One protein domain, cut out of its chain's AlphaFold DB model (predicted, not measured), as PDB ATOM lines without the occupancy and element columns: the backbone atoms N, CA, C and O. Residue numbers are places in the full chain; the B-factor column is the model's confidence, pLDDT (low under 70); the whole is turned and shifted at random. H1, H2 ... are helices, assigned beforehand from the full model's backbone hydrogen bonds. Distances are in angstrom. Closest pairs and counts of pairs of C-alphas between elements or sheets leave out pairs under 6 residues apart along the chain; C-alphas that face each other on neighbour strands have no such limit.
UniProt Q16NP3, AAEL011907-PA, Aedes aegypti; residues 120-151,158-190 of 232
ATOM      1  N   CYS A 120     -59.172 -28.352  74.881       88.69
ATOM      2  CA  CYS A 120     -59.462 -29.056  76.123       88.69
ATOM      3  C   CYS A 120     -59.560 -28.056  77.285       88.69
ATOM      4  O   CYS A 120     -58.605 -27.322  77.525       88.69
ATOM      5  N   ARG A 121     -60.647 -28.081  78.069       88.00
ATOM      6  CA  ARG A 121     -60.849 -27.149  79.197       88.00
ATOM      7  C   ARG A 121     -59.749 -27.195  80.268       88.00
ATOM      8  O   ARG A 121     -59.501 -26.181  80.909       88.00
ATOM      9  N   PHE A 122     -59.110 -28.354  80.439       90.69
ATOM     10  CA  PHE A 122     -58.099 -28.591  81.477       90.69
ATOM     11  C   PHE A 122     -56.666 -28.317  81.010       90.69
ATOM     12  O   PHE A 122     -56.000 -27.457  81.563       90.69
ATOM     13  N   CYS A 123     -56.180 -29.014  79.973       92.00
ATOM     14  CA  CYS A 123     -54.807 -28.818  79.484       92.00
ATOM     15  C   CYS A 123     -54.660 -27.725  78.414       92.00
ATOM     16  O   CYS A 123     -53.559 -27.530  77.908       92.00
ATOM     17  N   LEU A 124     -55.758 -27.076  78.003       90.00
ATOM     18  CA  LEU A 124     -55.819 -26.006  76.991       90.00
ATOM     19  C   LEU A 124     -55.289 -26.374  75.590       90.00
ATOM     20  O   LEU A 124     -55.328 -25.551  74.674       90.00
ATOM     21  N   ARG A 125     -54.858 -27.624  75.380       87.25
ATOM     22  CA  ARG A 125     -54.410 -28.138  74.081       87.25
ATOM     23  C   ARG A 125     -55.565 -28.162  73.080       87.25
ATOM     24  O   ARG A 125     -56.694 -28.514  73.421       87.25
ATOM     25  N   LEU A 126     -55.256 -27.808  71.836       85.19
ATOM     26  CA  LEU A 126     -56.183 -27.822  70.704       85.19
ATOM     27  C   LEU A 126     -56.540 -29.262  70.298       85.19
ATOM     28  O   LEU A 126     -55.663 -30.126  70.266       85.19
ATOM     29  N   PHE A 127     -57.791 -29.503  69.890       81.25
ATOM     30  CA  PHE A 127     -58.212 -30.778  69.278       81.25
ATOM     31  C   PHE A 127     -57.747 -30.942  67.817       81.25
ATOM     32  O   PHE A 127     -58.132 -31.895  67.158       81.25
ATOM     33  N   ARG A 128     -56.892 -30.040  67.308       68.38
ATOM     34  CA  ARG A 128     -56.390 -30.030  65.918       68.38
ATOM     35  C   ARG A 128     -55.552 -31.254  65.520       68.38
ATOM     36  O   ARG A 128     -55.208 -31.379  64.356       68.38
ATOM     37  N   HIS A 129     -55.217 -32.136  66.458       59.00
ATOM     38  CA  HIS A 129     -54.605 -33.422  66.144       59.00
ATOM     39  C   HIS A 129     -55.691 -34.494  66.138       59.00
ATOM     40  O   HIS A 129     -56.223 -34.821  67.199       59.00
ATOM     41  N   GLU A 130     -55.946 -35.055  64.956       55.50
ATOM     42  CA  GLU A 130     -56.934 -36.094  64.604       55.50
ATOM     43  C   GLU A 130     -56.936 -37.346  65.509       55.50
ATOM     44  O   GLU A 130     -57.831 -38.177  65.425       55.50
ATOM     45  N   TYR A 131     -55.992 -37.458  66.444       54.72
ATOM     46  CA  TYR A 131     -55.859 -38.568  67.388       54.72
ATOM     47  C   TYR A 131     -56.282 -38.233  68.826       54.72
ATOM     48  O   TYR A 131     -56.280 -39.111  69.693       54.72
ATOM     49  N   ARG A 132     -56.641 -36.979  69.140       58.53
ATOM     50  CA  ARG A 132     -57.157 -36.628  70.475       58.53
ATOM     51  C   ARG A 132     -58.675 -36.724  70.495       58.53
ATOM     52  O   ARG A 132     -59.372 -35.719  70.388       58.53
ATOM     53  N   MET A 133     -59.158 -37.944  70.713       68.94
ATOM     54  CA  MET A 133     -60.565 -38.213  71.007       68.94
ATOM     55  C   MET A 133     -61.071 -37.315  72.150       68.94
ATOM     56  O   MET A 133     -60.369 -37.084  73.150       68.94
ATOM     57  N   LYS A 134     -62.302 -36.815  71.996       75.56
ATOM     58  CA  LYS A 134     -63.036 -36.103  73.048       75.56
ATOM     59  C   LYS A 134     -63.274 -37.081  74.201       75.56
ATOM     60  O   LYS A 134     -63.864 -38.140  74.010       75.56
ATOM     61  N   GLY A 135     -62.763 -36.745  75.379       80.69
ATOM     62  CA  GLY A 135     -63.044 -37.471  76.611       80.69
ATOM     63  C   GLY A 135     -64.330 -36.953  77.249       80.69
ATOM     64  O   GLY A 135     -64.655 -35.772  77.110       80.69
ATOM     65  N   SER A 136     -65.040 -37.827  77.958       84.44
ATOM     66  CA  SER A 136     -66.174 -37.459  78.804       84.44
ATOM     67  C   SER A 136     -65.810 -37.634  80.276       84.44
ATOM     68  O   SER A 136     -65.291 -38.674  80.704       84.44
ATOM     69  N   ILE A 137     -66.087 -36.594  81.052       90.06
ATOM     70  CA  ILE A 137     -65.911 -36.570  82.496       90.06
ATOM     71  C   ILE A 137     -67.078 -35.783  83.081       90.06
ATOM     72  O   ILE A 137     -67.396 -34.700  82.593       90.06
ATOM     73  N   THR A 138     -67.732 -36.346  84.092       90.31
ATOM     74  CA  THR A 138     -68.897 -35.694  84.685       90.31
ATOM     75  C   THR A 138     -68.464 -34.558  85.595       90.31
ATOM     76  O   THR A 138     -67.424 -34.640  86.266       90.31
ATOM     77  N   LYS A 139     -69.296 -33.519  85.684       89.25
ATOM     78  CA  LYS A 139     -69.113 -32.420  86.646       89.25
ATOM     79  C   LYS A 139     -68.848 -32.921  88.073       89.25
ATOM     80  O   LYS A 139     -67.889 -32.492  88.703       89.25
ATOM     81  N   MET A 140     -69.616 -33.911  88.537       90.50
ATOM     82  CA  MET A 140     -69.460 -34.505  89.874       90.50
ATOM     83  C   MET A 140     -68.049 -35.058  90.118       90.50
ATOM     84  O   MET A 140     -67.496 -34.871  91.200       90.50
ATOM     85  N   VAL A 141     -67.455 -35.750  89.139       92.94
ATOM     86  CA  VAL A 141     -66.102 -36.303  89.302       92.94
ATOM     87  C   VAL A 141     -65.074 -35.180  89.407       92.94
ATOM     88  O   VAL A 141     -64.172 -35.259  90.238       92.94
ATOM     89  N   ILE A 142     -65.226 -34.121  88.612       92.38
ATOM     90  CA  ILE A 142     -64.341 -32.952  88.666       92.38
ATOM     91  C   ILE A 142     -64.426 -32.285  90.037       92.38
ATOM     92  O   ILE A 142     -63.394 -32.059  90.666       92.38
ATOM     93  N   GLU A 143     -65.636 -32.010  90.513       92.75
ATOM     94  CA  GLU A 143     -65.862 -31.376  91.816       92.75
ATOM     95  C   GLU A 143     -65.325 -32.238  92.956       92.75
ATOM     96  O   GLU A 143     -64.645 -31.737  93.851       92.75
ATOM     97  N   PHE A 144     -65.545 -33.555  92.892       94.69
ATOM     98  CA  PHE A 144     -65.005 -34.485  93.875       94.69
ATOM     99  C   PHE A 144     -63.476 -34.477  93.888       94.69
ATOM    100  O   PHE A 144     -62.882 -34.402  94.963       94.69
ATOM    101  N   VAL A 145     -62.824 -34.551  92.724       95.56
ATOM    102  CA  VAL A 145     -61.359 -34.587  92.631       95.56
ATOM    103  C   VAL A 145     -60.759 -33.261  93.093       95.56
ATOM    104  O   VAL A 145     -59.915 -33.264  93.989       95.56
ATOM    105  N   LEU A 146     -61.236 -32.139  92.549       92.62
ATOM    106  CA  LEU A 146     -60.695 -30.808  92.830       92.62
ATOM    107  C   LEU A 146     -61.104 -30.260  94.204       92.62
ATOM    108  O   LEU A 146     -60.460 -29.343  94.700       92.62
ATOM    109  N   GLY A 147     -62.160 -30.795  94.823       91.19
ATOM    110  CA  GLY A 147     -62.677 -30.288  96.097       91.19
ATOM    111  C   GLY A 147     -63.302 -28.894  95.994       91.19
ATOM    112  O   GLY A 147     -63.453 -28.222  97.009       91.19
ATOM    113  N   VAL A 148     -63.659 -28.454  94.784       86.56
ATOM    114  CA  VAL A 148     -64.305 -27.160  94.533       86.56
ATOM    115  C   VAL A 148     -65.697 -27.390  93.969       86.56
ATOM    116  O   VAL A 148     -65.877 -28.211  93.073       86.56
ATOM    117  N   GLN A 149     -66.683 -26.652  94.473       78.56
ATOM    118  CA  GLN A 149     -67.991 -26.592  93.830       78.56
ATOM    119  C   GLN A 149     -67.866 -25.682  92.613       78.56
ATOM    120  O   GLN A 149     -67.567 -24.492  92.742       78.56
ATOM    121  N   THR A 150     -68.073 -26.231  91.420       69.00
ATOM    122  CA  THR A 150     -68.094 -25.428  90.198       69.00
ATOM    123  C   THR A 150     -69.458 -24.747  90.103       69.00
ATOM    124  O   THR A 150     -70.405 -25.244  89.489       69.00
ATOM    125  N   GLY A 151     -69.574 -23.615  90.802       53.75
ATOM    126  CA  GLY A 151     -70.764 -22.772  90.811       53.75
ATOM    127  C   GLY A 151     -71.099 -22.292  89.400       53.75
ATOM    128  O   GLY A 151     -70.341 -21.547  88.788       53.75
ATOM    129  N   ASP A 158     -71.429 -31.297  80.301       77.31
ATOM    130  CA  ASP A 158     -70.140 -31.806  80.772       77.31
ATOM    131  C   ASP A 158     -68.976 -31.155  79.995       77.31
ATOM    132  O   ASP A 158     -69.019 -31.047  78.761       77.31
ATOM    133  N   PRO A 159     -67.903 -30.713  80.683       80.31
ATOM    134  CA  PRO A 159     -66.873 -29.912  80.049       80.31
ATOM    135  C   PRO A 159     -66.132 -30.706  78.978       80.31
ATOM    136  O   PRO A 159     -65.651 -31.823  79.185       80.31
ATOM    137  N   VAL A 160     -65.949 -30.066  77.826       84.38
ATOM    138  CA  VAL A 160     -65.197 -30.644  76.716       84.38
ATOM    139  C   VAL A 160     -63.719 -30.780  77.099       84.38
ATOM    140  O   VAL A 160     -63.011 -29.794  77.336       84.38
ATOM    141  N   CYS A 161     -63.218 -32.015  77.118       89.31
ATOM    142  CA  CYS A 161     -61.822 -32.308  77.422       89.31
ATOM    143  C   CYS A 161     -61.218 -33.364  76.494       89.31
ATOM    144  O   CYS A 161     -61.920 -34.055  75.760       89.31
ATOM    145  N   CYS A 162     -59.889 -33.471  76.497       90.62
ATOM    146  CA  CYS A 162     -59.202 -34.554  75.797       90.62
ATOM    147  C   CYS A 162     -59.188 -35.835  76.637       90.62
ATOM    148  O   CYS A 162     -59.201 -35.778  77.870       90.62
ATOM    149  N   ILE A 163     -59.085 -36.982  75.962       90.25
ATOM    150  CA  ILE A 163     -59.039 -38.305  76.599       90.25
ATOM    151  C   ILE A 163     -57.979 -38.422  77.706       90.25
ATOM    152  O   ILE A 163     -58.247 -38.999  78.752       90.25
ATOM    153  N   GLN A 164     -56.808 -37.796  77.536       91.75
ATOM    154  CA  GLN A 164     -55.744 -37.806  78.548       91.75
ATOM    155  C   GLN A 164     -56.191 -37.132  79.850       91.75
ATOM    156  O   GLN A 164     -56.010 -37.692  80.926       91.75
ATOM    157  N   CYS A 165     -56.810 -35.951  79.762       93.06
ATOM    158  CA  CYS A 165     -57.333 -35.263  80.941       93.06
ATOM    159  C   CYS A 165     -58.476 -36.055  81.582       93.06
ATOM    160  O   CYS A 165     -58.488 -36.208  82.797       93.06
ATOM    161  N   SER A 166     -59.390 -36.605  80.778       93.06
ATOM    162  CA  SER A 166     -60.460 -37.480  81.276       93.06
ATOM    163  C   SER A 166     -59.903 -38.664  82.074       93.06
ATOM    164  O   SER A 166     -60.375 -38.944  83.173       93.06
ATOM    165  N   ASN A 167     -58.871 -39.337  81.558       94.44
ATOM    166  CA  ASN A 167     -58.246 -40.473  82.239       94.44
ATOM    167  C   ASN A 167     -57.567 -40.056  83.547       94.44
ATOM    168  O   ASN A 167     -57.708 -40.755  84.546       94.44
ATOM    169  N   MET A 168     -56.892 -38.902  83.567       96.38
ATOM    170  CA  MET A 168     -56.304 -38.362  84.797       96.38
ATOM    171  C   MET A 168     -57.361 -38.146  85.879       96.38
ATOM    172  O   MET A 168     -57.184 -38.611  87.000       96.38
ATOM    173  N   PHE A 169     -58.489 -37.513  85.545       96.50
ATOM    174  CA  PHE A 169     -59.569 -37.319  86.516       96.50
ATOM    175  C   PHE A 169     -60.117 -38.638  87.063       96.50
ATOM    176  O   PHE A 169     -60.359 -38.729  88.262       96.50
ATOM    177  N   ARG A 170     -60.278 -39.667  86.222       96.00
ATOM    178  CA  ARG A 170     -60.727 -40.995  86.677       96.00
ATOM    179  C   ARG A 170     -59.730 -41.627  87.649       96.00
ATOM    180  O   ARG A 170     -60.131 -42.052  88.724       96.00
ATOM    181  N   MET A 171     -58.436 -41.588  87.330       97.56
ATOM    182  CA  MET A 171     -57.399 -42.117  88.223       97.56
ATOM    183  C   MET A 171     -57.357 -41.385  89.567       97.56
ATOM    184  O   MET A 171     -57.315 -42.026  90.614       97.56
ATOM    185  N   PHE A 172     -57.433 -40.051  89.567       98.00
ATOM    186  CA  PHE A 172     -57.478 -39.282  90.814       98.00
ATOM    187  C   PHE A 172     -58.758 -39.512  91.613       98.00
ATOM    188  O   PHE A 172     -58.726 -39.481  92.842       98.00
ATOM    189  N   TYR A 173     -59.882 -39.745  90.941       97.31
ATOM    190  CA  TYR A 173     -61.142 -40.069  91.594       97.31
ATOM    191  C   TYR A 173     -61.047 -41.392  92.358       97.31
ATOM    192  O   TYR A 173     -61.388 -41.435  93.543       97.31
ATOM    193  N   ASP A 174     -60.523 -42.437  91.715       97.44
ATOM    194  CA  ASP A 174     -60.341 -43.752  92.334       97.44
ATOM    195  C   ASP A 174     -59.305 -43.706  93.460       97.44
ATOM    196  O   ASP A 174     -59.545 -44.243  94.544       97.44
ATOM    197  N   PHE A 175     -58.199 -42.988  93.251       97.88
ATOM    198  CA  PHE A 175     -57.188 -42.757  94.282       97.88
ATOM    199  C   PHE A 175     -57.767 -42.025  95.501       97.88
ATOM    200  O   PHE A 175     -57.647 -42.484  96.631       97.88
ATOM    201  N   LYS A 176     -58.470 -40.907  95.297       97.00
ATOM    202  CA  LYS A 176     -59.067 -40.151  96.406       97.00
ATOM    203  C   LYS A 176     -60.121 -40.980  97.141       97.00
ATOM    204  O   LYS A 176     -60.186 -40.936  98.369       97.00
ATOM    205  N   LYS A 177     -60.916 -41.776  96.419       96.38
ATOM    206  CA  LYS A 177     -61.845 -42.737  97.027       96.38
ATOM    207  C   LYS A 177     -61.133 -43.783  97.876       96.38
ATOM    208  O   LYS A 177     -61.610 -44.065  98.973       96.38
ATOM    209  N   SER A 178     -60.030 -44.356  97.394       96.38
ATOM    210  CA  SER A 178     -59.293 -45.373  98.146       96.38
ATOM    211  C   SER A 178     -58.677 -44.788  99.419       96.38
ATOM    212  O   SER A 178     -58.809 -45.397 100.482       96.38
ATOM    213  N   CYS A 179     -58.133 -43.568  99.360       96.31
ATOM    214  CA  CYS A 179     -57.665 -42.845 100.543       96.31
ATOM    215  C   CYS A 179     -58.792 -42.616 101.562       96.31
ATOM    216  O   CYS A 179     -58.629 -42.937 102.735       96.31
ATOM    217  N   LEU A 180     -59.957 -42.119 101.132       94.44
ATOM    218  CA  LEU A 180     -61.097 -41.896 102.034       94.44
ATOM    219  C   LEU A 180     -61.626 -43.205 102.641       94.44
ATOM    220  O   LEU A 180     -61.966 -43.257 103.824       94.44
ATOM    221  N   ALA A 181     -61.660 -44.285 101.860       93.12
ATOM    222  CA  ALA A 181     -62.037 -45.603 102.359       93.12
ATOM    223  C   ALA A 181     -61.032 -46.131 103.394       93.12
ATOM    224  O   ALA A 181     -61.434 -46.757 104.370       93.12
ATOM    225  N   ALA A 182     -59.736 -45.868 103.214       94.06
ATOM    226  CA  ALA A 182     -58.725 -46.220 104.204       94.06
ATOM    227  C   ALA A 182     -58.917 -45.423 105.503       94.06
ATOM    228  O   ALA A 182     -58.979 -46.023 106.572       94.06
ATOM    229  N   LEU A 183     -59.101 -44.102 105.416       91.94
ATOM    230  CA  LEU A 183     -59.285 -43.230 106.586       91.94
ATOM    231  C   LEU A 183     -60.519 -43.615 107.415       91.94
ATOM    232  O   LEU A 183     -60.437 -43.750 108.631       91.94
ATOM    233  N   THR A 184     -61.640 -43.901 106.753       88.94
ATOM    234  CA  THR A 184     -62.880 -44.310 107.438       88.94
ATOM    235  C   THR A 184     -62.786 -45.675 108.132       88.94
ATOM    236  O   THR A 184     -63.502 -45.914 109.104       88.94
ATOM    237  N   ARG A 185     -61.887 -46.572 107.695       74.81
ATOM    238  CA  ARG A 185     -61.600 -47.831 108.412       74.81
ATOM    239  C   ARG A 185     -60.849 -47.576 109.717       74.81
ATOM    240  O   ARG A 185     -61.156 -48.221 110.717       74.81
ATOM    241  N   PHE A 186     -59.900 -46.642 109.724       65.88
ATOM    242  CA  PHE A 186     -59.157 -46.294 110.938       65.88
ATOM    243  C   PHE A 186     -60.059 -45.654 111.997       65.88
ATOM    244  O   PHE A 186     -59.975 -46.040 113.162       65.88
ATOM    245  N   ASP A 187     -60.990 -44.782 111.602       60.53
ATOM    246  CA  ASP A 187     -61.966 -44.203 112.537       60.53
ATOM    247  C   ASP A 187     -62.880 -45.268 113.160       60.53
ATOM    248  O   ASP A 187     -63.139 -45.248 114.363       60.53
ATOM    249  N   ALA A 188     -63.320 -46.260 112.376       59.44
ATOM    250  CA  ALA A 188     -64.105 -47.374 112.904       59.44
ATOM    251  C   ALA A 188     -63.309 -48.220 113.918       59.44
ATOM    252  O   ALA A 188     -63.843 -48.580 114.967       59.44
ATOM    253  N   HIS A 189     -62.028 -48.498 113.653       56.56
ATOM    254  CA  HIS A 189     -61.168 -49.233 114.586       56.56
ATOM    255  C   HIS A 189     -60.836 -48.436 115.856       56.56
ATOM    256  O   HIS A 189     -60.793 -49.026 116.935       56.56
ATOM    257  N   LEU A 190     -60.664 -47.114 115.770       56.50
ATOM    258  CA  LEU A 190     -60.489 -46.264 116.953       56.50
ATOM    259  C   LEU A 190     -61.755 -46.243 117.821       56.50
ATOM    260  O   LEU A 190     -61.660 -46.373 119.041       56.50
TER     261      LEU A 190
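What this domain is: This is residues 120 to 151 and 158 to 190 of the 232 residues of the protein "AAEL011907-PA" of Aedes aegypti (UniProt Q16NP3). One long helix, H2, makes the length of the model; the short helix H1 crosses its side, a long looped stretch, residues 120 to 138, gathers near its first end, and residues 178 to 190 of H2 stick out free. The printed part has 65 residues with two named helices, H1 then H2, and no named strand; it is all helix by class. It is loose, with a radius of gyration of the C-alphas of 15.1 A, and spans 54 by 26 by 14 A.

How they stand to each other: Residues 134 to 135 form a short antiparallel pairing with residues 161 to 162. H1, residues 139 to 146, touches H2, residues 163 to 190, through residues 169 to 176 of H2 alone. Their closest C-alphas, of Val 145 and Tyr 173, are 5.6 A apart. They run the same way at a steep tilt of 65 degrees. In H1 and H2 every O i to N i+4 pair is within hydrogen-bond range.

Where its parts are: H1 begins at C-alpha 139 (-69.113, -32.420, 86.646). H2 runs 41.2 A, from C-alpha 163 (-59.039, -38.305, 76.599) to C-alpha 190 (-60.489, -46.264, 116.953).

The domain as a whole: The C-alphas of Arg 128 and Leu 190, the two farthest apart, are 53.7 A apart. Residues 152 to 157, in the link across the cut, are not printed; C-alphas 151 and 158 are 13.5 A apart. Residues 128 to 133, 150 to 151 and 186 to 190 have pLDDT under 70.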